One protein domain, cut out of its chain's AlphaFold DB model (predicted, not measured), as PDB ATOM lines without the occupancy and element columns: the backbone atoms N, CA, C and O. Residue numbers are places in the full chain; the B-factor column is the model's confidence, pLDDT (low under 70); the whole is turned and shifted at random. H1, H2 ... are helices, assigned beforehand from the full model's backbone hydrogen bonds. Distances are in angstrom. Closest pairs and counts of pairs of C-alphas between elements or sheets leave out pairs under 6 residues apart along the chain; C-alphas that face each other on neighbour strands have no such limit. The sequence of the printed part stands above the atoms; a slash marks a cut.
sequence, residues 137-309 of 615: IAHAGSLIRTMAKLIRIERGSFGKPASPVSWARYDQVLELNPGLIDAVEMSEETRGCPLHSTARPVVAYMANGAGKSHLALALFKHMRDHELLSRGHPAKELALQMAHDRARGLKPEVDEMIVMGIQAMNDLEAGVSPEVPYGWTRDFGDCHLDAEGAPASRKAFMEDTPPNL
ATOM      1  N   ILE A 137     149.155 232.982 133.840       75.69
ATOM      2  CA  ILE A 137     150.369 232.551 134.534       75.69
ATOM      3  C   ILE A 137     151.029 231.422 133.741       75.69
ATOM      4  O   ILE A 137     150.488 230.318 133.607       75.69
ATOM      5  N   ALA A 138     152.229 231.698 133.235       80.81
ATOM      6  CA  ALA A 138     153.050 230.718 132.545       80.81
ATOM      7  C   ALA A 138     153.529 229.610 133.502       80.81
ATOM      8  O   ALA A 138     153.596 229.776 134.718       80.81
ATOM      9  N   HIS A 139     153.852 228.438 132.950       89.50
ATOM     10  CA  HIS A 139     154.418 227.311 133.706       89.50
ATOM     11  C   HIS A 139     153.606 226.896 134.955       89.50
ATOM     12  O   HIS A 139     154.160 226.343 135.910       89.50
ATOM     13  N   ALA A 140     152.279 227.076 134.930       82.62
ATOM     14  CA  ALA A 140     151.358 226.816 136.041       82.62
ATOM     15  C   ALA A 140     151.560 225.464 136.744       82.62
ATOM     16  O   ALA A 140     151.527 225.361 137.970       82.62
ATOM     17  N   GLY A 141     151.807 224.397 135.979       85.88
ATOM     18  CA  GLY A 141     152.085 223.080 136.552       85.88
ATOM     19  C   GLY A 141     153.355 223.043 137.417       85.88
ATOM     20  O   GLY A 141     153.385 222.323 138.414       85.88
ATOM     21  N   SER A 142     154.393 223.800 137.045       93.56
ATOM     22  CA  SER A 142     155.639 223.941 137.813       93.56
ATOM     23  C   SER A 142     155.419 224.757 139.083       93.56
ATOM     24  O   SER A 142     155.800 224.321 140.173       93.56
ATOM     25  N   LEU A 143     154.691 225.870 138.965       93.69
ATOM     26  CA  LEU A 143     154.314 226.727 140.087       93.69
ATOM     27  C   LEU A 143     153.545 225.955 141.169       93.69
ATOM     28  O   LEU A 143     153.882 226.024 142.349       93.69
ATOM     29  N   ILE A 144     152.591 225.107 140.776       87.44
ATOM     30  CA  ILE A 144     151.828 224.266 141.714       87.44
ATOM     31  C   ILE A 144     152.714 223.269 142.447       87.44
ATOM     32  O   ILE A 144     152.571 223.094 143.655       87.44
ATOM     33  N   ARG A 145     153.625 222.596 141.735       93.50
ATOM     34  CA  ARG A 145     154.549 221.649 142.374       93.50
ATOM     35  C   ARG A 145     155.468 222.365 143.362       93.50
ATOM     36  O   ARG A 145     155.698 221.828 144.440       93.50
ATOM     37  N   THR A 146     155.929 223.565 143.016       96.38
ATOM     38  CA  THR A 146     156.770 224.417 143.870       96.38
ATOM     39  C   THR A 146     156.026 224.811 145.145       96.38
ATOM     40  O   THR A 146     156.481 224.491 146.242       96.38
ATOM     41  N   MET A 147     154.818 225.373 145.015       93.50
ATOM     42  CA  MET A 147     153.956 225.701 146.157       93.50
ATOM     43  C   MET A 147     153.653 224.475 147.021       93.50
ATOM     44  O   MET A 147     153.736 224.548 148.240       93.50
ATOM     45  N   ALA A 148     153.355 223.321 146.416       88.38
ATOM     46  CA  ALA A 148     153.064 222.099 147.162       88.38
ATOM     47  C   ALA A 148     154.247 221.645 148.035       88.38
ATOM     48  O   ALA A 148     154.037 221.158 149.146       88.38
ATOM     49  N   LYS A 149     155.488 221.797 147.553       95.38
ATOM     50  CA  LYS A 149     156.696 221.484 148.332       95.38
ATOM     51  C   LYS A 149     156.900 222.501 149.454       95.38
ATOM     52  O   LYS A 149     157.084 222.085 150.592       95.38
ATOM     53  N   LEU A 150     156.775 223.794 149.164       95.62
ATOM     54  CA  LEU A 150     156.943 224.858 150.160       95.62
ATOM     55  C   LEU A 150     155.882 224.804 151.268       95.62
ATOM     56  O   LEU A 150     156.227 224.927 152.436       95.62
ATOM     57  N   ILE A 151     154.623 224.506 150.933       86.94
ATOM     58  CA  ILE A 151     153.544 224.282 151.911       86.94
ATOM     59  C   ILE A 151     153.834 223.050 152.779       86.94
ATOM     60  O   ILE A 151     153.542 223.043 153.971       86.94
ATOM     61  N   ARG A 152     154.419 221.983 152.214       88.19
ATOM     62  CA  ARG A 152     154.825 220.816 153.018       88.19
ATOM     63  C   ARG A 152     155.921 221.177 154.014       88.19
ATOM     64  O   ARG A 152     155.832 220.720 155.150       88.19
ATOM     65  N   ILE A 153     156.898 221.977 153.587       93.25
ATOM     66  CA  ILE A 153     158.005 222.461 154.424       93.25
ATOM     67  C   ILE A 153     157.473 223.357 155.543       93.25
ATOM     68  O   ILE A 153     157.815 223.142 156.702       93.25
ATOM     69  N   GLU A 154     156.582 224.293 155.208       90.69
ATOM     70  CA  GLU A 154     155.877 225.161 156.161       90.69
ATOM     71  C   GLU A 154     155.113 224.350 157.220       90.69
ATOM     72  O   GLU A 154     155.229 224.628 158.406       90.69
ATOM     73  N   ARG A 155     154.428 223.274 156.815       84.00
ATOM     74  CA  ARG A 155     153.678 222.387 157.723       84.00
ATOM     75  C   ARG A 155     154.528 221.378 158.503       84.00
ATOM     76  O   ARG A 155     153.963 220.548 159.209       84.00
ATOM     77  N   GLY A 156     155.847 221.336 158.309       86.69
ATOM     78  CA  GLY A 156     156.694 220.309 158.931       86.69
ATOM     79  C   GLY A 156     156.480 218.886 158.381       86.69
ATOM     80  O   GLY A 156     156.834 217.905 159.034       86.69
ATOM     81  N   SER A 157     155.884 218.744 157.195       85.50
ATOM     82  CA  SER A 157     155.473 217.458 156.595       85.50
ATOM     83  C   SER A 157     156.287 217.055 155.358       85.50
ATOM     84  O   SER A 157     155.919 216.130 154.622       85.50
ATOM     85  N   PHE A 158     157.387 217.753 155.081       91.00
ATOM     86  CA  PHE A 158     158.306 217.396 154.005       91.00
ATOM     87  C   PHE A 158     158.942 216.017 154.264       91.00
ATOM     88  O   PHE A 158     159.202 215.660 155.408       91.00
ATOM     89  N   GLY A 159     159.103 215.193 153.224       86.50
ATOM     90  CA  GLY A 159     159.498 213.779 153.365       86.50
ATOM     91  C   GLY A 159     158.400 212.804 153.801       86.50
ATOM     92  O   GLY A 159     158.568 211.601 153.637       86.50
ATOM     93  N   LYS A 160     157.249 213.290 154.291       84.38
ATOM     94  CA  LYS A 160     156.095 212.454 154.676       84.38
ATOM     95  C   LYS A 160     155.095 212.298 153.513       84.38
ATOM     96  O   LYS A 160     155.097 213.141 152.607       84.38
ATOM     97  N   PRO A 161     154.212 211.274 153.491       74.94
ATOM     98  CA  PRO A 161     153.172 211.136 152.472       74.94
ATOM     99  C   PRO A 161     152.383 212.429 152.248       74.94
ATOM    100  O   PRO A 161     151.890 213.042 153.191       74.94
ATOM    101  N   ALA A 162     152.260 212.843 150.986       64.94
ATOM    102  CA  ALA A 162     151.667 214.134 150.659       64.94
ATOM    103  C   ALA A 162     150.171 214.189 151.009       64.94
ATOM    104  O   ALA A 162     149.369 213.387 150.520       64.94
ATOM    105  N   SER A 163     149.797 215.197 151.793       57.72
ATOM    106  CA  SER A 163     148.403 215.580 152.009       57.72
ATOM    107  C   SER A 163     147.925 216.494 150.873       57.72
ATOM    108  O   SER A 163     148.685 217.362 150.433       57.72
ATOM    109  N   PRO A 164     146.677 216.349 150.388       53.69
ATOM    110  CA  PRO A 164     146.109 217.268 149.406       53.69
ATOM    111  C   PRO A 164     146.143 218.720 149.899       53.69
ATOM    112  O   PRO A 164     145.849 219.001 151.061       53.69
ATOM    113  N   VAL A 165     146.472 219.643 148.997       56.41
ATOM    114  CA  VAL A 165     146.409 221.092 149.231       56.41
ATOM    115  C   VAL A 165     145.170 221.631 148.513       56.41
ATOM    116  O   VAL A 165     144.940 221.300 147.345       56.41
ATOM    117  N   SER A 166     144.354 222.420 149.215       53.25
ATOM    118  CA  SER A 166     143.160 223.054 148.647       53.25
ATOM    119  C   SER A 166     143.537 224.197 147.696       53.25
ATOM    120  O   SER A 166     144.607 224.787 147.812       53.25
ATOM    121  N   TRP A 167     142.657 224.534 146.749       57.91
ATOM    122  CA  TRP A 167     142.917 225.635 145.806       57.91
ATOM    123  C   TRP A 167     142.951 226.988 146.508       57.91
ATOM    124  O   TRP A 167     143.828 227.784 146.211       57.91
ATOM    125  N   ALA A 168     142.088 227.194 147.507       49.62
ATOM    126  CA  ALA A 168     142.125 228.382 148.355       49.62
ATOM    127  C   ALA A 168     143.490 228.553 149.041       49.62
ATOM    128  O   ALA A 168     144.022 229.657 149.089       49.62
ATOM    129  N   ARG A 169     144.105 227.454 149.510       65.44
ATOM    130  CA  ARG A 169     145.450 227.520 150.091       65.44
ATOM    131  C   ARG A 169     146.506 227.872 149.045       65.44
ATOM    132  O   ARG A 169     147.425 228.613 149.366       65.44
ATOM    133  N   TYR A 170     146.397 227.352 147.824       71.56
ATOM    134  CA  TYR A 170     147.307 227.761 146.756       71.56
ATOM    135  C   TYR A 170     147.142 229.239 146.378       71.56
ATOM    136  O   TYR A 170     148.152 229.917 146.241       71.56
ATOM    137  N   ASP A 171     145.906 229.738 146.265       66.69
ATOM    138  CA  ASP A 171     145.634 231.146 145.946       66.69
ATOM    139  C   ASP A 171     146.206 232.069 147.028       66.69
ATOM    140  O   ASP A 171     146.953 232.984 146.703       66.69
ATOM    141  N   GLN A 172     145.968 231.757 148.306       70.00
ATOM    142  CA  GLN A 172     146.535 232.508 149.429       70.00
ATOM    143  C   GLN A 172     148.069 232.530 149.396       70.00
ATOM    144  O   GLN A 172     148.686 233.572 149.599       70.00
ATOM    145  N   VAL A 173     148.700 231.373 149.170       78.31
ATOM    146  CA  VAL A 173     150.162 231.290 149.112       78.31
ATOM    147  C   VAL A 173     150.690 232.113 147.947       78.31
ATOM    148  O   VAL A 173     151.624 232.875 148.152       78.31
ATOM    149  N   LEU A 174     150.090 232.011 146.763       81.81
ATOM    150  CA  LEU A 174     150.532 232.767 145.595       81.81
ATOM    151  C   LEU A 174     150.356 234.282 145.777       81.81
ATOM    152  O   LEU A 174     151.256 235.036 145.426       81.81
ATOM    153  N   GLU A 175     149.237 234.717 146.357       77.88
ATOM    154  CA  GLU A 175     148.937 236.130 146.619       77.88
ATOM    155  C   GLU A 175     149.926 236.757 147.611       77.88
ATOM    156  O   GLU A 175     150.446 237.843 147.371       77.88
ATOM    157  N   LEU A 176     150.238 236.051 148.702       81.62
ATOM    158  CA  LEU A 176     151.168 236.533 149.729       81.62
ATOM    159  C   LEU A 176     152.645 236.375 149.340       81.62
ATOM    160  O   LEU A 176     153.519 236.945 149.994       81.62
ATOM    161  N   ASN A 177     152.934 235.575 148.311       93.31
ATOM    162  CA  ASN A 177     154.289 235.201 147.912       93.31
ATOM    163  C   ASN A 177     154.481 235.324 146.384       93.31
ATOM    164  O   ASN A 177     154.804 234.330 145.725       93.31
ATOM    165  N   PRO A 178     154.320 236.524 145.791       88.69
ATOM    166  CA  PRO A 178     154.361 236.700 144.334       88.69
ATOM    167  C   PRO A 178     155.700 236.280 143.700       88.69
ATOM    168  O   PRO A 178     155.704 235.772 142.581       88.69
ATOM    169  N   GLY A 179     156.815 236.362 144.444       93.88
ATOM    170  CA  GLY A 179     158.148 235.922 143.992       93.88
ATOM    171  C   GLY A 179     158.278 234.418 143.689       93.88
ATOM    172  O   GLY A 179     159.322 233.959 143.224       93.88
ATOM    173  N   LEU A 180     157.226 233.626 143.931       96.19
ATOM    174  CA  LEU A 180     157.108 232.255 143.429       96.19
ATOM    175  C   LEU A 180     157.122 232.192 141.897       96.19
ATOM    176  O   LEU A 180     157.616 231.208 141.346       96.19
ATOM    177  N   ILE A 181     156.576 233.208 141.223       94.06
ATOM    178  CA  ILE A 181     156.562 233.292 139.758       94.06
ATOM    179  C   ILE A 181     158.000 233.456 139.256       94.06
ATOM    180  O   ILE A 181     158.472 232.608 138.499       94.06
ATOM    181  N   ASP A 182     158.736 234.425 139.802       95.00
ATOM    182  CA  ASP A 182     160.142 234.690 139.465       95.00
ATOM    183  C   ASP A 182     161.037 233.457 139.689       95.00
ATOM    184  O   ASP A 182     161.929 233.146 138.901       95.00
ATOM    185  N   ALA A 183     160.790 232.699 140.762       97.25
ATOM    186  CA  ALA A 183     161.529 231.472 141.054       97.25
ATOM    187  C   ALA A 183     161.281 230.359 140.017       97.25
ATOM    188  O   ALA A 183     162.188 229.582 139.692       97.25
ATOM    189  N   VAL A 184     160.055 230.266 139.492       97.12
ATOM    190  CA  VAL A 184     159.716 229.338 138.406       97.12
ATOM    191  C   VAL A 184     160.361 229.790 137.103       97.12
ATOM    192  O   VAL A 184     160.960 228.955 136.426       97.12
ATOM    193  N   GLU A 185     160.313 231.082 136.786       95.94
ATOM    194  CA  GLU A 185     160.962 231.649 135.601       95.94
ATOM    195  C   GLU A 185     162.477 231.411 135.621       95.94
ATOM    196  O   GLU A 185     163.013 230.838 134.673       95.94
ATOM    197  N   MET A 186     163.152 231.668 136.747       96.56
ATOM    198  CA  MET A 186     164.580 231.371 136.924       96.56
ATOM    199  C   MET A 186     164.912 229.889 136.666       96.56
ATOM    200  O   MET A 186     165.941 229.550 136.071       96.56
ATOM    201  N   SER A 187     164.046 228.968 137.100       96.69
ATOM    202  CA  SER A 187     164.205 227.540 136.797       96.69
ATOM    203  C   SER A 187     164.091 227.263 135.292       96.69
ATOM    204  O   SER A 187     164.833 226.435 134.755       96.69
ATOM    205  N   GLU A 188     163.177 227.921 134.587       95.19
ATOM    206  CA  GLU A 188     163.020 227.739 133.141       95.19
ATOM    207  C   GLU A 188     164.187 228.357 132.354       95.19
ATOM    208  O   GLU A 188     164.719 227.703 131.456       95.19
ATOM    209  N   GLU A 189     164.688 229.529 132.751       94.81
ATOM    210  CA  GLU A 189     165.875 230.170 132.160       94.81
ATOM    211  C   GLU A 189     167.152 229.334 132.314       94.81
ATOM    212  O   GLU A 189     168.032 229.324 131.452       94.81
ATOM    213  N   THR A 190     167.257 228.587 133.411       94.94
ATOM    214  CA  THR A 190     168.421 227.742 133.719       94.94
ATOM    215  C   THR A 190     168.255 226.303 133.234       94.94
ATOM    216  O   THR A 190     168.899 225.378 133.746       94.94
ATOM    217  N   ARG A 191     167.360 226.069 132.261       91.94
ATOM    218  CA  ARG A 191     167.143 224.747 131.656       91.94
ATOM    219  C   ARG A 191     168.468 224.136 131.187       91.94
ATOM    220  O   ARG A 191     169.312 224.803 130.598       91.94
ATOM    221  N   GLY A 192     168.640 222.846 131.467       89.44
ATOM    222  CA  GLY A 192     169.898 222.125 131.240       89.44
ATOM    223  C   GLY A 192     170.751 221.961 132.499       89.44
ATOM    224  O   GLY A 192     171.618 221.097 132.517       89.44
ATOM    225  N   CYS A 193     170.456 222.699 133.575       94.50
ATOM    226  CA  CYS A 193     170.995 222.396 134.900       94.50
ATOM    227  C   CYS A 193     170.668 220.934 135.299       94.50
ATOM    228  O   CYS A 193     169.506 220.529 135.183       94.50
ATOM    229  N   PRO A 194     171.649 220.148 135.794       94.38
ATOM    230  CA  PRO A 194     171.437 218.776 136.266       94.38
ATOM    231  C   PRO A 194     170.370 218.636 137.363       94.38
ATOM    232  O   PRO A 194     169.684 217.612 137.417       94.38
ATOM    233  N   LEU A 195     170.195 219.666 138.202       94.94
ATOM    234  CA  LEU A 195     169.178 219.692 139.254       94.94
ATOM    235  C   LEU A 195     167.753 219.639 138.675       94.94
ATOM    236  O   LEU A 195     167.405 220.384 137.760       94.94
ATOM    237  N   HIS A 196     166.899 218.776 139.232       94.81
ATOM    238  CA  HIS A 196     165.568 218.504 138.682       94.81
ATOM    239  C   HIS A 196     164.675 219.757 138.598       94.81
ATOM    240  O   HIS A 196     164.671 220.609 139.488       94.81
ATOM    241  N   SER A 197     163.837 219.842 137.558       93.25
ATOM    242  CA  SER A 197     162.977 221.005 137.266       93.25
ATOM    243  C   SER A 197     161.932 221.330 138.337       93.25
ATOM    244  O   SER A 197     161.450 222.451 138.386       93.25
ATOM    245  N   THR A 198     161.600 220.382 139.216       93.94
ATOM    246  CA  THR A 198     160.764 220.629 140.409       93.94
ATOM    247  C   THR A 198     161.576 221.069 141.633       93.94
ATOM    248  O   THR A 198     161.021 221.709 142.518       93.94
ATOM    249  N   ALA A 199     162.866 220.724 141.713       96.75
ATOM    250  CA  ALA A 199     163.722 221.093 142.842       96.75
ATOM    251  C   ALA A 199     164.267 222.522 142.691       96.75
ATOM    252  O   ALA A 199     164.177 223.313 143.627       96.75
ATOM    253  N   ARG A 200     164.737 222.877 141.485       97.69
ATOM    254  CA  ARG A 200     165.263 224.215 141.151       97.69
ATOM    255  C   ARG A 200     164.374 225.379 141.612       97.69
ATOM    256  O   ARG A 200     164.894 226.217 142.337       97.69
ATOM    257  N   PRO A 201     163.066 225.444 141.286       98.00
ATOM    258  CA  PRO A 201     162.238 226.585 141.677       98.00
ATOM    259  C   PRO A 201     161.981 226.654 143.189       98.00
ATOM    260  O   PRO A 201     161.779 227.739 143.720       98.00
ATOM    261  N   VAL A 202     162.032 225.528 143.913       98.31
ATOM    262  CA  VAL A 202     161.936 225.532 145.385       98.31
ATOM    263  C   VAL A 202     163.186 226.172 145.985       98.31
ATOM    264  O   VAL A 202     163.069 227.076 146.807       98.31
ATOM    265  N   VAL A 203     164.371 225.748 145.536       98.19
ATOM    266  CA  VAL A 203     165.658 226.307 145.985       98.19
ATOM    267  C   VAL A 203     165.781 227.781 145.583       98.19
ATOM    268  O   VAL A 203     166.163 228.603 146.410       98.19
ATOM    269  N   ALA A 204     165.383 228.131 144.356       98.25
ATOM    270  CA  ALA A 204     165.351 229.508 143.864       98.25
ATOM    271  C   ALA A 204     164.454 230.396 144.733       98.25
ATOM    272  O   ALA A 204     164.880 231.459 145.171       98.25
ATOM    273  N   TYR A 205     163.236 229.940 145.040       98.31
ATOM    274  CA  TYR A 205     162.310 230.696 145.877       98.31
ATOM    275  C   TYR A 205     162.869 230.924 147.288       98.31
ATOM    276  O   TYR A 205     162.823 232.040 147.803       98.31
ATOM    277  N   MET A 206     163.440 229.883 147.901       98.31
ATOM    278  CA  MET A 206     164.067 229.997 149.221       98.31
ATOM    279  C   MET A 206     165.233 230.987 149.214       98.31
ATOM    280  O   MET A 206     165.326 231.837 150.096       98.31
ATOM    281  N   ALA A 207     166.093 230.909 148.198       97.69
ATOM    282  CA  ALA A 207     167.207 231.829 148.034       97.69
ATOM    283  C   ALA A 207     166.724 233.269 147.818       97.69
ATOM    284  O   ALA A 207     167.261 234.182 148.438       97.69
ATOM    285  N   ASN A 208     165.680 233.481 147.012       96.12
ATOM    286  CA  ASN A 208     165.065 234.797 146.818       96.12
ATOM    287  C   ASN A 208     164.565 235.379 148.145       96.12
ATOM    288  O   ASN A 208     164.908 236.510 148.481       96.12
ATOM    289  N   GLY A 209     163.834 234.588 148.936       93.12
ATOM    290  CA  GLY A 209     163.361 234.994 150.263       93.12
ATOM    291  C   GLY A 209     164.483 235.267 151.273       93.12
ATOM    292  O   GLY A 209     164.264 235.987 152.241       93.12
ATOM    293  N   ALA A 210     165.683 234.731 151.038       95.69
ATOM    294  CA  ALA A 210     166.888 234.998 151.821       95.69
ATOM    295  C   ALA A 210     167.751 236.154 151.266       95.69
ATOM    296  O   ALA A 210     168.843 236.388 151.778       95.69
ATOM    297  N   GLY A 211     167.314 236.846 150.202       95.50
ATOM    298  CA  GLY A 211     168.087 237.907 149.536       95.50
ATOM    299  C   GLY A 211     169.238 237.405 148.647       95.50
ATOM    300  O   GLY A 211     170.148 238.158 148.311       95.50
ATOM    301  N   LYS A 212     169.217 236.126 148.256       96.06
ATOM    302  CA  LYS A 212     170.320 235.384 147.612       96.06
ATOM    303  C   LYS A 212     169.989 234.919 146.190       96.06
ATOM    304  O   LYS A 212     170.550 233.939 145.703       96.06
ATOM    305  N   SER A 213     169.098 235.625 145.495       95.62
ATOM    306  CA  SER A 213     168.667 235.299 144.123       95.62
ATOM    307  C   SER A 213     169.830 235.130 143.144       95.62
ATOM    308  O   SER A 213     169.841 234.207 142.331       95.62
ATOM    309  N   HIS A 214     170.839 235.999 143.247       96.25
ATOM    310  CA  HIS A 214     172.023 235.960 142.391       96.25
ATOM    311  C   HIS A 214     172.862 234.691 142.614       96.25
ATOM    312  O   HIS A 214     173.354 234.118 141.643       96.25
ATOM    313  N   LEU A 215     172.970 234.208 143.860       96.56
ATOM    314  CA  LEU A 215     173.667 232.960 144.184       96.56
ATOM    315  C   LEU A 215     172.921 231.740 143.646       96.56
ATOM    316  O   LEU A 215     173.559 230.838 143.116       96.56
ATOM    317  N   ALA A 216     171.585 231.720 143.708       97.38
ATOM    318  CA  ALA A 216     170.800 230.625 143.131       97.38
ATOM    319  C   ALA A 216     170.955 230.553 141.609       97.38
ATOM    320  O   ALA A 216     171.213 229.483 141.054       97.38
ATOM    321  N   LEU A 217     170.879 231.703 140.934       97.50
ATOM    322  CA  LEU A 217     171.120 231.781 139.496       97.50
ATOM    323  C   LEU A 217     172.544 231.329 139.134       97.50
ATOM    324  O   LEU A 217     172.719 230.575 138.172       97.50
ATOM    325  N   ALA A 218     173.546 231.762 139.909       96.81
ATOM    326  CA  ALA A 218     174.934 231.345 139.739       96.81
ATOM    327  C   ALA A 218     175.081 229.834 139.933       96.81
ATOM    328  O   ALA A 218     175.615 229.176 139.045       96.81
ATOM    329  N   LEU A 219     174.534 229.264 141.014       97.94
ATOM    330  CA  LEU A 219     174.549 227.826 141.279       97.94
ATOM    331  C   LEU A 219     174.014 227.043 140.077       97.94
ATOM    332  O   LEU A 219     174.704 226.165 139.570       97.94
ATOM    333  N   PHE A 220     172.823 227.371 139.569       98.19
ATOM    334  CA  PHE A 220     172.215 226.606 138.476       98.19
ATOM    335  C   PHE A 220     172.976 226.735 137.151       98.19
ATOM    336  O   PHE A 220     173.120 225.742 136.432       98.19
ATOM    337  N   LYS A 221     173.480 227.932 136.819       97.38
ATOM    338  CA  LYS A 221     174.324 228.136 135.629       97.38
ATOM    339  C   LYS A 221     175.651 227.389 135.763       97.38
ATOM    340  O   LYS A 221     176.031 226.658 134.857       97.38
ATOM    341  N   HIS A 222     176.303 227.489 136.915       97.62
ATOM    342  CA  HIS A 222     177.559 226.808 137.214       97.62
ATOM    343  C   HIS A 222     177.399 225.284 137.235       97.62
ATOM    344  O   HIS A 222     178.275 224.581 136.756       97.62
ATOM    345  N   MET A 223     176.274 224.745 137.712       97.56
ATOM    346  CA  MET A 223     176.000 223.305 137.628       97.56
ATOM    347  C   MET A 223     175.845 222.831 136.176       97.56
ATOM    348  O   MET A 223     176.258 221.722 135.837       97.56
ATOM    349  N   ARG A 224     175.232 223.645 135.306       95.38
ATOM    350  CA  ARG A 224     175.157 223.353 133.868       95.38
ATOM    351  C   ARG A 224     176.556 223.367 133.250       95.38
ATOM    352  O   ARG A 224     176.931 222.404 132.590       95.38
ATOM    353  N   ASP A 225     177.336 224.397 133.555       95.06
ATOM    354  CA  ASP A 225     178.648 224.668 132.960       95.06
ATOM    355  C   ASP A 225     179.805 224.160 133.862       95.06
ATOM    356  O   ASP A 225     180.895 224.729 133.909       95.06
ATOM    357  N   HIS A 226     179.558 223.074 134.609       95.56
ATOM    358  CA  HIS A 226     180.399 222.603 135.722       95.56
ATOM    359  C   HIS A 226     181.817 222.170 135.331       95.56
ATOM    360  O   HIS A 226     182.719 222.155 136.173       95.56
ATOM    361  N   GLU A 227     182.032 221.826 134.063       94.06
ATOM    362  CA  GLU A 227     183.342 221.452 133.522       94.06
ATOM    363  C   GLU A 227     184.362 222.596 133.635       94.06
ATOM    364  O   GLU A 227     185.550 222.336 133.823       94.06
ATOM    365  N   LEU A 228     183.893 223.850 133.613       93.94
ATOM    366  CA  LEU A 228     184.722 225.057 133.673       93.94
ATOM    367  C   LEU A 228     185.173 225.429 135.093       93.94
ATOM    368  O   LEU A 228     185.986 226.333 135.271       93.94
ATOM    369  N   LEU A 229     184.635 224.764 136.116       95.50
ATOM    370  CA  LEU A 229     184.866 225.116 137.514       95.50
ATOM    371  C   LEU A 229     186.045 224.338 138.105       95.50
ATOM    372  O   LEU A 229     186.342 223.208 137.701       95.50
ATOM    373  N   SER A 230     186.693 224.908 139.120       93.81
ATOM    374  CA  SER A 230     187.711 224.211 139.907       93.81
ATOM    375  C   SER A 230     187.101 223.082 140.746       93.81
ATOM    376  O   SER A 230     185.915 223.090 141.082       93.81
ATOM    377  N   ARG A 231     187.922 222.085 141.094       93.75
ATOM    378  CA  ARG A 231     187.542 221.038 142.058       93.75
ATOM    379  C   ARG A 231     187.180 221.672 143.407       93.75
ATOM    380  O   ARG A 231     187.796 222.665 143.785       93.75
ATOM    381  N   GLY A 232     186.196 221.108 144.102       93.31
ATOM    382  CA  GLY A 232     185.702 221.626 145.377       93.31
ATOM    383  C   GLY A 232     184.701 222.775 145.243       93.31
ATOM    384  O   GLY A 232     184.147 223.208 146.247       93.31
ATOM    385  N   HIS A 233     184.419 223.267 144.030       97.44
ATOM    386  CA  HIS A 233     183.345 224.238 143.833       97.44
ATOM    387  C   HIS A 233     181.977 223.552 144.058       97.44
ATOM    388  O   HIS A 233     181.673 222.604 143.330       97.44
ATOM    389  N   PRO A 234     181.094 224.050 144.951       97.69
ATOM    390  CA  PRO A 234     179.829 223.383 145.312       97.69
ATOM    391  C   PRO A 234     178.952 222.978 144.117       97.69
ATOM    392  O   PRO A 234     178.507 221.837 144.008       97.69
ATOM    393  N   ALA A 235     178.780 223.885 143.148       97.38
ATOM    394  CA  ALA A 235     178.050 223.602 141.907       97.38
ATOM    395  C   ALA A 235     178.653 222.447 141.081       97.38
ATOM    396  O   ALA A 235     177.913 221.668 140.480       97.38
ATOM    397  N   LYS A 236     179.988 222.326 141.050       97.56
ATOM    398  CA  LYS A 236     180.676 221.255 140.326       97.56
ATOM    399  C   LYS A 236     180.478 219.921 141.019       97.56
ATOM    400  O   LYS A 236     180.081 218.960 140.368       97.56
ATOM    401  N   GLU A 237     180.718 219.880 142.323       97.69
ATOM    402  CA  GLU A 237     180.619 218.651 143.109       97.69
ATOM    403  C   GLU A 237     179.184 218.101 143.089       97.69
ATOM    404  O   GLU A 237     178.988 216.917 142.813       97.69
ATOM    405  N   LEU A 238     178.164 218.960 143.223       97.19
ATOM    406  CA  LEU A 238     176.769 218.529 143.095       97.19
ATOM    407  C   LEU A 238     176.436 218.027 141.677       97.19
ATOM    408  O   LEU A 238     175.765 217.006 141.526       97.19
ATOM    409  N   ALA A 239     176.897 218.711 140.623       96.69
ATOM    410  CA  ALA A 239     176.658 218.275 139.244       96.69
ATOM    411  C   ALA A 239     177.298 216.906 138.948       96.69
ATOM    412  O   ALA A 239     176.642 216.032 138.372       96.69
ATOM    413  N   LEU A 240     178.542 216.700 139.392       96.00
ATOM    414  CA  LEU A 240     179.257 215.431 139.262       96.00
ATOM    415  C   LEU A 240     178.584 214.318 140.066       96.00
ATOM    416  O   LEU A 240     178.413 213.217 139.543       96.00
ATOM    417  N   GLN A 241     178.136 214.607 141.290       95.50
ATOM    418  CA  GLN A 241     177.384 213.656 142.105       95.50
ATOM    419  C   GLN A 241     176.108 213.194 141.387       95.50
ATOM    420  O   GLN A 241     175.876 211.995 141.247       95.50
ATOM    421  N   MET A 242     175.314 214.121 140.840       93.69
ATOM    422  CA  MET A 242     174.095 213.768 140.101       93.69
ATOM    423  C   MET A 242     174.380 212.959 138.824       93.69
ATOM    424  O   MET A 242     173.595 212.079 138.455       93.69
ATOM    425  N   ALA A 243     175.481 213.258 138.127       92.69
ATOM    426  CA  ALA A 243     175.911 212.500 136.954       92.69
ATOM    427  C   ALA A 243     176.328 211.069 137.335       92.69
ATOM    428  O   ALA A 243     175.926 210.108 136.674       92.69
ATOM    429  N   HIS A 244     177.073 210.930 138.432       93.00
ATOM    430  CA  HIS A 244     177.510 209.651 138.986       93.00
ATOM    431  C   HIS A 244     176.336 208.776 139.440       93.00
ATOM    432  O   HIS A 244     176.257 207.606 139.060       93.00
ATOM    433  N   ASP A 245     175.373 209.349 140.165       90.81
ATOM    434  CA  ASP A 245     174.155 208.649 140.589       90.81
ATOM    435  C   ASP A 245     173.372 208.127 139.380       90.81
ATOM    436  O   ASP A 245     172.994 206.952 139.324       90.81
ATOM    437  N   ARG A 246     173.210 208.968 138.350       88.81
ATOM    438  CA  ARG A 246     172.540 208.579 137.103       88.81
ATOM    439  C   ARG A 246     173.266 207.436 136.394       88.81
ATOM    440  O   ARG A 246     172.596 206.523 135.909       88.81
ATOM    441  N   ALA A 247     174.598 207.462 136.338       90.88
ATOM    442  CA  ALA A 247     175.400 206.404 135.719       90.88
ATOM    443  C   ALA A 247     175.245 205.054 136.442       90.88
ATOM    444  O   ALA A 247     175.281 204.004 135.805       90.88
ATOM    445  N   ARG A 248     174.998 205.078 137.757       91.62
ATOM    446  CA  ARG A 248     174.709 203.892 138.579       91.62
ATOM    447  C   ARG A 248     173.239 203.466 138.567       91.62
ATOM    448  O   ARG A 248     172.873 202.514 139.250       91.62
ATOM    449  N   GLY A 249     172.386 204.160 137.815       87.06
ATOM    450  CA  GLY A 249     170.945 203.911 137.792       87.06
ATOM    451  C   GLY A 249     170.212 204.358 139.063       87.06
ATOM    452  O   GLY A 249     169.017 204.086 139.190       87.06
ATOM    453  N   LEU A 250     170.891 205.065 139.972       86.38
ATOM    454  CA  LEU A 250     170.273 205.687 141.136       86.38
ATOM    455  C   LEU A 250     169.428 206.876 140.668       86.38
ATOM    456  O   LEU A 250     169.817 207.655 139.794       86.38
ATOM    457  N   LYS A 251     168.230 207.004 141.234       79.81
ATOM    458  CA  LYS A 251     167.303 208.100 140.939       79.81
ATOM    459  C   LYS A 251     166.878 208.730 142.260       79.81
ATOM    460  O   LYS A 251     165.872 208.285 142.812       79.81
ATOM    461  N   PRO A 252     167.633 209.727 142.761       83.19
ATOM    462  CA  PRO A 252     167.267 210.429 143.983       83.19
ATOM    463  C   PRO A 252     165.847 210.983 143.872       83.19
ATOM    464  O   PRO A 252     165.408 211.414 142.797       83.19
ATOM    465  N   GLU A 253     165.107 210.964 144.974       91.12
ATOM    466  CA  GLU A 253     163.780 211.566 144.983       91.12
ATOM    467  C   GLU A 253     163.880 213.090 144.848       91.12
ATOM    468  O   GLU A 253     164.860 213.719 145.238       91.12
ATOM    469  N   VAL A 254     162.820 213.726 144.341       93.75
ATOM    470  CA  VAL A 254     162.784 215.194 144.219       93.75
ATOM    471  C   VAL A 254     162.980 215.883 145.574       93.75
ATOM    472  O   VAL A 254     163.582 216.952 145.611       93.75
ATOM    473  N   ASP A 255     162.484 215.292 146.668       95.25
ATOM    474  CA  ASP A 255     162.668 215.849 148.017       95.25
ATOM    475  C   ASP A 255     164.156 215.855 148.411       95.25
ATOM    476  O   ASP A 255     164.644 216.850 148.932       95.25
ATOM    477  N   GLU A 256     164.898 214.804 148.064       95.25
ATOM    478  CA  GLU A 256     166.336 214.696 148.319       95.25
ATOM    479  C   GLU A 256     167.152 215.669 147.460       95.25
ATOM    480  O   GLU A 256     168.044 216.346 147.962       95.25
ATOM    481  N   MET A 257     166.773 215.855 146.193       96.31
ATOM    482  CA  MET A 257     167.396 216.864 145.328       96.31
ATOM    483  C   MET A 257     167.174 218.300 145.828       96.31
ATOM    484  O   MET A 257     168.043 219.149 145.644       96.31
ATOM    485  N   ILE A 258     166.030 218.595 146.461       98.00
ATOM    486  CA  ILE A 258     165.806 219.899 147.113       98.00
ATOM    487  C   ILE A 258     166.805 220.083 148.260       98.00
ATOM    488  O   ILE A 258     167.419 221.143 148.348       98.00
ATOM    489  N   VAL A 259     167.013 219.055 149.091       97.62
ATOM    490  CA  VAL A 259     167.986 219.100 150.195       97.62
ATOM    491  C   VAL A 259     169.409 219.300 149.691       97.62
ATOM    492  O   VAL A 259     170.099 220.194 150.173       97.62
ATOM    493  N   MET A 260     169.820 218.533 148.682       97.75
ATOM    494  CA  MET A 260     171.142 218.676 148.069       97.75
ATOM    495  C   MET A 260     171.356 220.090 147.510       97.75
ATOM    496  O   MET A 260     172.414 220.683 147.700       97.75
ATOM    497  N   GLY A 261     170.332 220.666 146.870       97.88
ATOM    498  CA  GLY A 261     170.377 222.046 146.387       97.88
ATOM    499  C   GLY A 261     170.479 223.082 147.511       97.88
ATOM    500  O   GLY A 261     171.212 224.054 147.365       97.88
ATOM    501  N   ILE A 262     169.794 222.873 148.642       98.06
ATOM    502  CA  ILE A 262     169.901 223.738 149.831       98.06
ATOM    503  C   ILE A 262     171.315 223.684 150.422       98.06
ATOM    504  O   ILE A 262     171.891 224.728 150.718       98.06
ATOM    505  N   GLN A 263     171.882 222.486 150.579       98.00
ATOM    506  CA  GLN A 263     173.235 222.312 151.112       98.00
ATOM    507  C   GLN A 263     174.279 222.966 150.197       98.00
ATOM    508  O   GLN A 263     175.074 223.774 150.666       98.00
ATOM    509  N   ALA A 264     174.206 222.723 148.884       97.88
ATOM    510  CA  ALA A 264     175.110 223.347 147.919       97.88
ATOM    511  C   ALA A 264     174.977 224.880 147.871       97.88
ATOM    512  O   ALA A 264     175.972 225.571 147.666       97.88
ATOM    513  N   MET A 265     173.771 225.425 148.075       97.75
ATOM    514  CA  MET A 265     173.559 226.871 148.216       97.75
ATOM    515  C   MET A 265     174.257 227.440 149.454       97.75
ATOM    516  O   MET A 265     174.898 228.484 149.354       97.75
ATOM    517  N   ASN A 266     174.137 226.765 150.600       97.50
ATOM    518  CA  ASN A 266     174.775 227.196 151.844       97.50
ATOM    519  C   ASN A 266     176.312 227.152 151.724       97.50
ATOM    520  O   ASN A 266     176.977 228.103 152.124       97.50
ATOM    521  N   ASP A 267     176.872 226.099 151.120       97.25
ATOM    522  CA  ASP A 267     178.322 225.988 150.906       97.25
ATOM    523  C   ASP A 267     178.841 227.041 149.922       97.25
ATOM    524  O   ASP A 267     179.905 227.626 150.133       97.25
ATOM    525  N   LEU A 268     178.076 227.317 148.856       96.12
ATOM    526  CA  LEU A 268     178.414 228.347 147.874       96.12
ATOM    527  C   LEU A 268     178.452 229.739 148.510       96.12
ATOM    528  O   LEU A 268     179.348 230.519 148.204       96.12
ATOM    529  N   GLU A 269     177.502 230.044 149.392       95.56
ATOM    530  CA  GLU A 269     177.488 231.293 150.153       95.56
ATOM    531  C   GLU A 269     178.666 231.387 151.128       95.56
ATOM    532  O   GLU A 269     179.300 232.436 151.226       95.56
ATOM    533  N   ALA A 270     178.973 230.297 151.833       95.19
ATOM    534  CA  ALA A 270     180.077 230.252 152.784       95.19
ATOM    535  C   ALA A 270     181.461 230.203 152.106       95.19
ATOM    536  O   ALA A 270     182.475 230.394 152.776       95.19
ATOM    537  N   GLY A 271     181.519 229.950 150.794       93.88
ATOM    538  CA  GLY A 271     182.768 229.805 150.047       93.88
ATOM    539  C   GLY A 271     183.561 228.554 150.435       93.88
ATOM    540  O   GLY A 271     184.782 228.536 150.286       93.88
ATOM    541  N   VAL A 272     182.884 227.524 150.951       94.88
ATOM    542  CA  VAL A 272     183.511 226.283 151.422       94.88
ATOM    543  C   VAL A 272     183.356 225.167 150.397       94.88
ATOM    544  O   VAL A 272     182.396 225.124 149.627       94.88
ATOM    545  N   SER A 273     184.323 224.252 150.375       93.31
ATOM    546  CA  SER A 273     184.236 223.038 149.564       93.31
ATOM    547  C   SER A 273     183.520 221.932 150.341       93.31
ATOM    548  O   SER A 273     183.836 221.743 151.516       93.31
ATOM    549  N   PRO A 274     182.610 221.169 149.710       92.31
ATOM    550  CA  PRO A 274     181.950 220.063 150.388       92.31
ATOM    551  C   PRO A 274     182.956 218.949 150.697       92.31
ATOM    552  O   PRO A 274     183.658 218.461 149.810       92.31
ATOM    553  N   GLU A 275     183.014 218.532 151.962       87.38
ATOM    554  CA  GLU A 275     183.880 217.433 152.417       87.38
ATOM    555  C   GLU A 275     183.274 216.052 152.130       87.38
ATOM    556  O   GLU A 275     183.992 215.060 151.988       87.38
ATOM    557  N   VAL A 276     181.944 215.988 152.023       90.75
ATOM    558  CA  VAL A 276     181.169 214.771 151.764       90.75
ATOM    559  C   VAL A 276     180.110 215.028 150.688       90.75
ATOM    560  O   VAL A 276     179.689 216.174 150.513       90.75
ATOM    561  N   PRO A 277     179.648 213.986 149.969       93.25
ATOM    562  CA  PRO A 277     178.531 214.118 149.041       93.25
ATOM    563  C   PRO A 277     177.286 214.694 149.726       93.25
ATOM    564  O   PRO A 277     176.974 214.343 150.866       93.25
ATOM    565  N   TYR A 278     176.548 215.536 149.008       96.12
ATOM    566  CA  TYR A 278     175.293 216.101 149.489       96.12
ATOM    567  C   TYR A 278     174.244 215.008 149.683       96.12
ATOM    568  O   TYR A 278     174.184 214.044 148.919       96.12
ATOM    569  N   GLY A 279     173.380 215.148 150.682       91.69
ATOM    570  CA  GLY A 279     172.430 214.094 151.008       91.69
ATOM    571  C   GLY A 279     171.555 214.414 152.208       91.69
ATOM    572  O   GLY A 279     171.805 215.359 152.962       91.69
ATOM    573  N   TRP A 280     170.510 213.606 152.374       93.25
ATOM    574  CA  TRP A 280     169.521 213.790 153.426       93.25
ATOM    575  C   TRP A 280     169.390 212.555 154.314       93.25
ATOM    576  O   TRP A 280     168.674 211.601 154.001       93.25
ATOM    577  N   THR A 281     170.033 212.619 155.474       90.50
ATOM    578  CA  THR A 281     169.775 211.681 156.567       90.50
ATOM    579  C   THR A 281     168.450 212.060 157.221       90.50
ATOM    580  O   THR A 281     168.352 213.100 157.869       90.50
ATOM    581  N   ARG A 282     167.411 211.248 157.001       90.38
ATOM    582  CA  ARG A 282     166.076 211.489 157.562       90.38
ATOM    583  C   ARG A 282     166.093 211.224 159.063       90.38
ATOM    584  O   ARG A 282     166.431 210.123 159.488       90.38
ATOM    585  N   ASP A 283     165.687 212.225 159.829       90.00
ATOM    586  CA  ASP A 283     165.516 212.114 161.272       90.00
ATOM    587  C   ASP A 283     164.107 211.600 161.592       90.00
ATOM    588  O   ASP A 283     163.103 212.252 161.283       90.00
ATOM    589  N   PHE A 284     164.037 210.404 162.173       86.88
ATOM    590  CA  PHE A 284     162.788 209.772 162.592       86.88
ATOM    591  C   PHE A 284     162.464 210.023 164.073       86.88
ATOM    592  O   PHE A 284     161.388 209.622 164.512       86.88
ATOM    593  N   GLY A 285     163.326 210.715 164.827       85.44
ATOM    594  CA  GLY A 285     163.144 210.930 166.263       85.44
ATOM    595  C   GLY A 285     162.864 209.622 167.009       85.44
ATOM    596  O   GLY A 285     163.525 208.612 166.774       85.44
ATOM    597  N   ASP A 286     161.826 209.634 167.849       80.38
ATOM    598  CA  ASP A 286     161.397 208.480 168.654       80.38
ATOM    599  C   ASP A 286     160.442 207.524 167.905       80.38
ATOM    600  O   ASP A 286     159.894 206.586 168.491       80.38
ATOM    601  N   CYS A 287     160.205 207.742 166.606       82.31
ATOM    602  CA  CYS A 287     159.305 206.899 165.826       82.31
ATOM    603  C   CYS A 287     159.841 205.465 165.737       82.31
ATOM    604  O   CYS A 287     160.926 205.220 165.212       82.31
ATOM    605  N   HIS A 288     159.032 204.496 166.169       80.31
ATOM    606  CA  HIS A 288     159.392 203.084 166.085       80.31
ATOM    607  C   HIS A 288     159.566 202.634 164.625       80.31
ATOM    608  O   HIS A 288     158.654 202.788 163.800       80.31
ATOM    609  N   LEU A 289     160.737 202.069 164.323       83.69
ATOM    610  CA  LEU A 289     161.089 201.507 163.021       83.69
ATOM    611  C   LEU A 289     161.045 199.973 163.073       83.69
ATOM    612  O   LEU A 289     161.325 199.373 164.111       83.69
ATOM    613  N   ASP A 290     160.679 199.351 161.957       81.75
ATOM    614  CA  ASP A 290     160.732 197.906 161.754       81.75
ATOM    615  C   ASP A 290     162.167 197.410 161.475       81.75
ATOM    616  O   ASP A 290     163.134 198.177 161.492       81.75
ATOM    617  N   ALA A 291     162.314 196.099 161.257       78.25
ATOM    618  CA  ALA A 291     163.609 195.454 161.036       78.25
ATOM    619  C   ALA A 291     164.308 195.929 159.746       78.25
ATOM    620  O   ALA A 291     165.529 195.831 159.631       78.25
ATOM    621  N   GLU A 292     163.546 196.471 158.797       75.56
ATOM    622  CA  GLU A 292     164.011 197.043 157.537       75.56
ATOM    623  C   GLU A 292     164.300 198.555 157.645       75.56
ATOM    624  O   GLU A 292     164.710 199.181 156.664       75.56
ATOM    625  N   GLY A 293     164.120 199.147 158.832       71.12
ATOM    626  CA  GLY A 293     164.354 200.567 159.093       71.12
ATOM    627  C   GLY A 293     163.238 201.485 158.589       71.12
ATOM    628  O   GLY A 293     163.453 202.693 158.460       71.12
ATOM    629  N   ALA A 294     162.052 200.949 158.289       74.62
ATOM    630  CA  ALA A 294     160.877 201.712 157.889       74.62
ATOM    631  C   ALA A 294     159.928 201.960 159.080       74.62
ATOM    632  O   ALA A 294     159.908 201.195 160.039       74.62
ATOM    633  N   PRO A 295     159.115 203.034 159.073       76.06
ATOM    634  CA  PRO A 295     158.207 203.316 160.183       76.06
ATOM    635  C   PRO A 295     157.154 202.218 160.380       76.06
ATOM    636  O   PRO A 295     156.315 201.992 159.503       76.06
ATOM    637  N   ALA A 296     157.126 201.613 161.569       76.56
ATOM    638  CA  ALA A 296     156.242 200.490 161.898       76.56
ATOM    639  C   ALA A 296     154.747 200.872 161.923       76.56
ATOM    640  O   ALA A 296     153.864 200.026 161.780       76.56
ATOM    641  N   SER A 297     154.437 202.163 162.095       79.00
ATOM    642  CA  SER A 297     153.073 202.693 162.049       79.00
ATOM    643  C   SER A 297     153.017 204.006 161.286       79.00
ATOM    644  O   SER A 297     153.722 204.964 161.591       79.00
ATOM    645  N   ARG A 298     152.082 204.094 160.333       74.75
ATOM    646  CA  ARG A 298     151.827 205.329 159.579       74.75
ATOM    647  C   ARG A 298     151.348 206.473 160.471       74.75
ATOM    648  O   ARG A 298     151.602 207.626 160.142       74.75
ATOM    649  N   LYS A 299     150.629 206.169 161.556       71.44
ATOM    650  CA  LYS A 299     150.143 207.183 162.496       71.44
ATOM    651  C   LYS A 299     151.311 207.757 163.302       71.44
ATOM    652  O   LYS A 299     151.522 208.962 163.247       71.44
ATOM    653  N   ALA A 300     152.117 206.881 163.907       72.06
ATOM    654  CA  ALA A 300     153.327 207.262 164.638       72.06
ATOM    655  C   ALA A 300     154.308 208.027 163.739       72.06
ATOM    656  O   ALA A 300     154.808 209.082 164.095       72.06
ATOM    657  N   PHE A 301     154.476 207.593 162.487       78.81
ATOM    658  CA  PHE A 301     155.311 208.310 161.528       78.81
ATOM    659  C   PHE A 301     154.851 209.752 161.264       78.81
ATOM    660  O   PHE A 301     155.668 210.636 161.009       78.81
ATOM    661  N   MET A 302     153.542 210.010 161.285       75.50
ATOM    662  CA  MET A 302     153.010 211.351 161.049       75.50
ATOM    663  C   MET A 302     153.107 212.230 162.301       75.50
ATOM    664  O   MET A 302     153.431 213.408 162.147       75.50
ATOM    665  N   GLU A 303     152.855 211.659 163.483       77.38
ATOM    666  CA  GLU A 303     152.726 212.359 164.771       77.38
ATOM    667  C   GLU A 303     154.058 212.492 165.536       77.38
ATOM    668  O   GLU A 303     154.327 213.561 166.077       77.38
ATOM    669  N   ASP A 304     154.920 211.472 165.501       80.50
ATOM    670  CA  ASP A 304     156.068 211.328 166.415       80.50
ATOM    671  C   ASP A 304     157.423 211.671 165.770       80.50
ATOM    672  O   ASP A 304     158.457 211.676 166.433       80.50
ATOM    673  N   THR A 305     157.451 211.962 164.464       85.88
ATOM    674  CA  THR A 305     158.688 212.357 163.770       85.88
ATOM    675  C   THR A 305     158.873 213.875 163.744       85.88
ATOM    676  O   THR A 305     157.895 214.612 163.538       85.88
ATOM    677  N   PRO A 306     160.123 214.364 163.847       88.88
ATOM    678  CA  PRO A 306     160.408 215.792 163.865       88.88
ATOM    679  C   PRO A 306     159.963 216.496 162.570       88.88
ATOM    680  O   PRO A 306     159.840 215.865 161.506       88.88
ATOM    681  N   PRO A 307     159.720 217.822 162.621       89.00
ATOM    682  CA  PRO A 307     159.318 218.594 161.455       89.00
ATOM    683  C   PRO A 307     160.274 218.390 160.282       89.00
ATOM    684  O   PRO A 307     161.489 218.534 160.410       89.00
ATOM    685  N   ASN A 308     159.706 218.073 159.119       93.12
ATOM    686  CA  ASN A 308     160.441 217.850 157.875       93.12
ATOM    687  C   ASN A 308     161.558 216.798 157.994       93.12
ATOM    688  O   ASN A 308     162.520 216.894 157.245       93.12
ATOM    689  N   LEU A 309     161.468 215.835 158.923       93.25
ATOM    690  CA  LEU A 309     162.454 214.761 159.129       93.25
ATOM    691  C   LEU A 309     163.906 215.273 159.202       93.25
ATOM    692  O   LEU A 309     164.801 214.733 158.546       93.25
TER     693      LEU A 309
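AT A GLANCE: This is residues 137 to 309 of the 615 residues of an uncharacterized protein of marine sediment metagenome (UniProt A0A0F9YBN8). Two helical hairpins, H4 with H5 and H6 with H7, come together as a bundle of four mostly crossed helices. H1 and H3 pack on H4, H2 packs across H1, and a long loop, residues 271 to 297, runs from H7 to the small helix H8, which touches no helix. The printed part has 173 residues with eight named helices, H1 to H8 in order, and no named strand: the class is all helix. It is compact, with a radius of gyration of the C-alphas of 16.9 A, and spans 48 by 41 by 29 A.

HOW THE PARTS SIT: H1, residues 140 to 154, touches H2, residues 167 to 176, with residues 144 to 147 alone; they are about perpendicular at 84 degrees, and the closest C-alphas, of Met 147 and Tyr 170, are 7.0 A apart. H3, residues 180 to 189, touches H1 at Leu 143 and Val 184, whose C-alphas are the closest at 6.2 A. H4, residues 200 to 209, is the hub and touches H1, H3, H5 (residues 213 to 224) and H7 (residues 254 to 270). The closest C-alphas of H3 and H4, of Ala 183 and Tyr 205, are 4.9 A apart, at a steep tilt of 49 degrees, opposite ways. H4 and H5 form a hairpin at a shallow tilt of 25 degrees, with the C-alphas of Ala 207 and Ser 213 closest at 5.4 A. H6, residues 234 to 247, touches H5 at Met 223 and Ala 235, the closest C-alphas at 4.8 A. H6 and H7 form a hairpin at a shallow tilt of 27 degrees; their closest C-alphas, of Pro 234 and Ala 264, are 5.4 A apart. H7 and H8, residues 298 to 303, are apart. In H1 to H8 every O i to N i+4 pair is within hydrogen-bond range.

IN THESE COORDINATES: H1 begins at C-alpha 140, (151.358, 226.816, 136.041), and is 20.7 A long from first to last C-alpha. H2, H3 and H4 have ten residues each, and H5 has 12. H6 is 20.0 A long. H7, the longest helix by residues with 17, is 24.5 A long and begins at C-alpha 254, (162.784, 215.194, 144.219). H8, six residues, ends at C-alpha 303, (152.726, 212.359, 164.771).

THE WHOLE: The two C-alphas farthest apart, of Leu 228 and Lys 299, are 48.4 A apart. The printed part has no cut. The links H1 to H2 and H7 to H8 are long. Residues 244 to 249, of which 244 to 247 belong to H6, stand free. The mean pLDDT of the printed part is 89.1, and residues 162 to 169 and residue 171 are under 70.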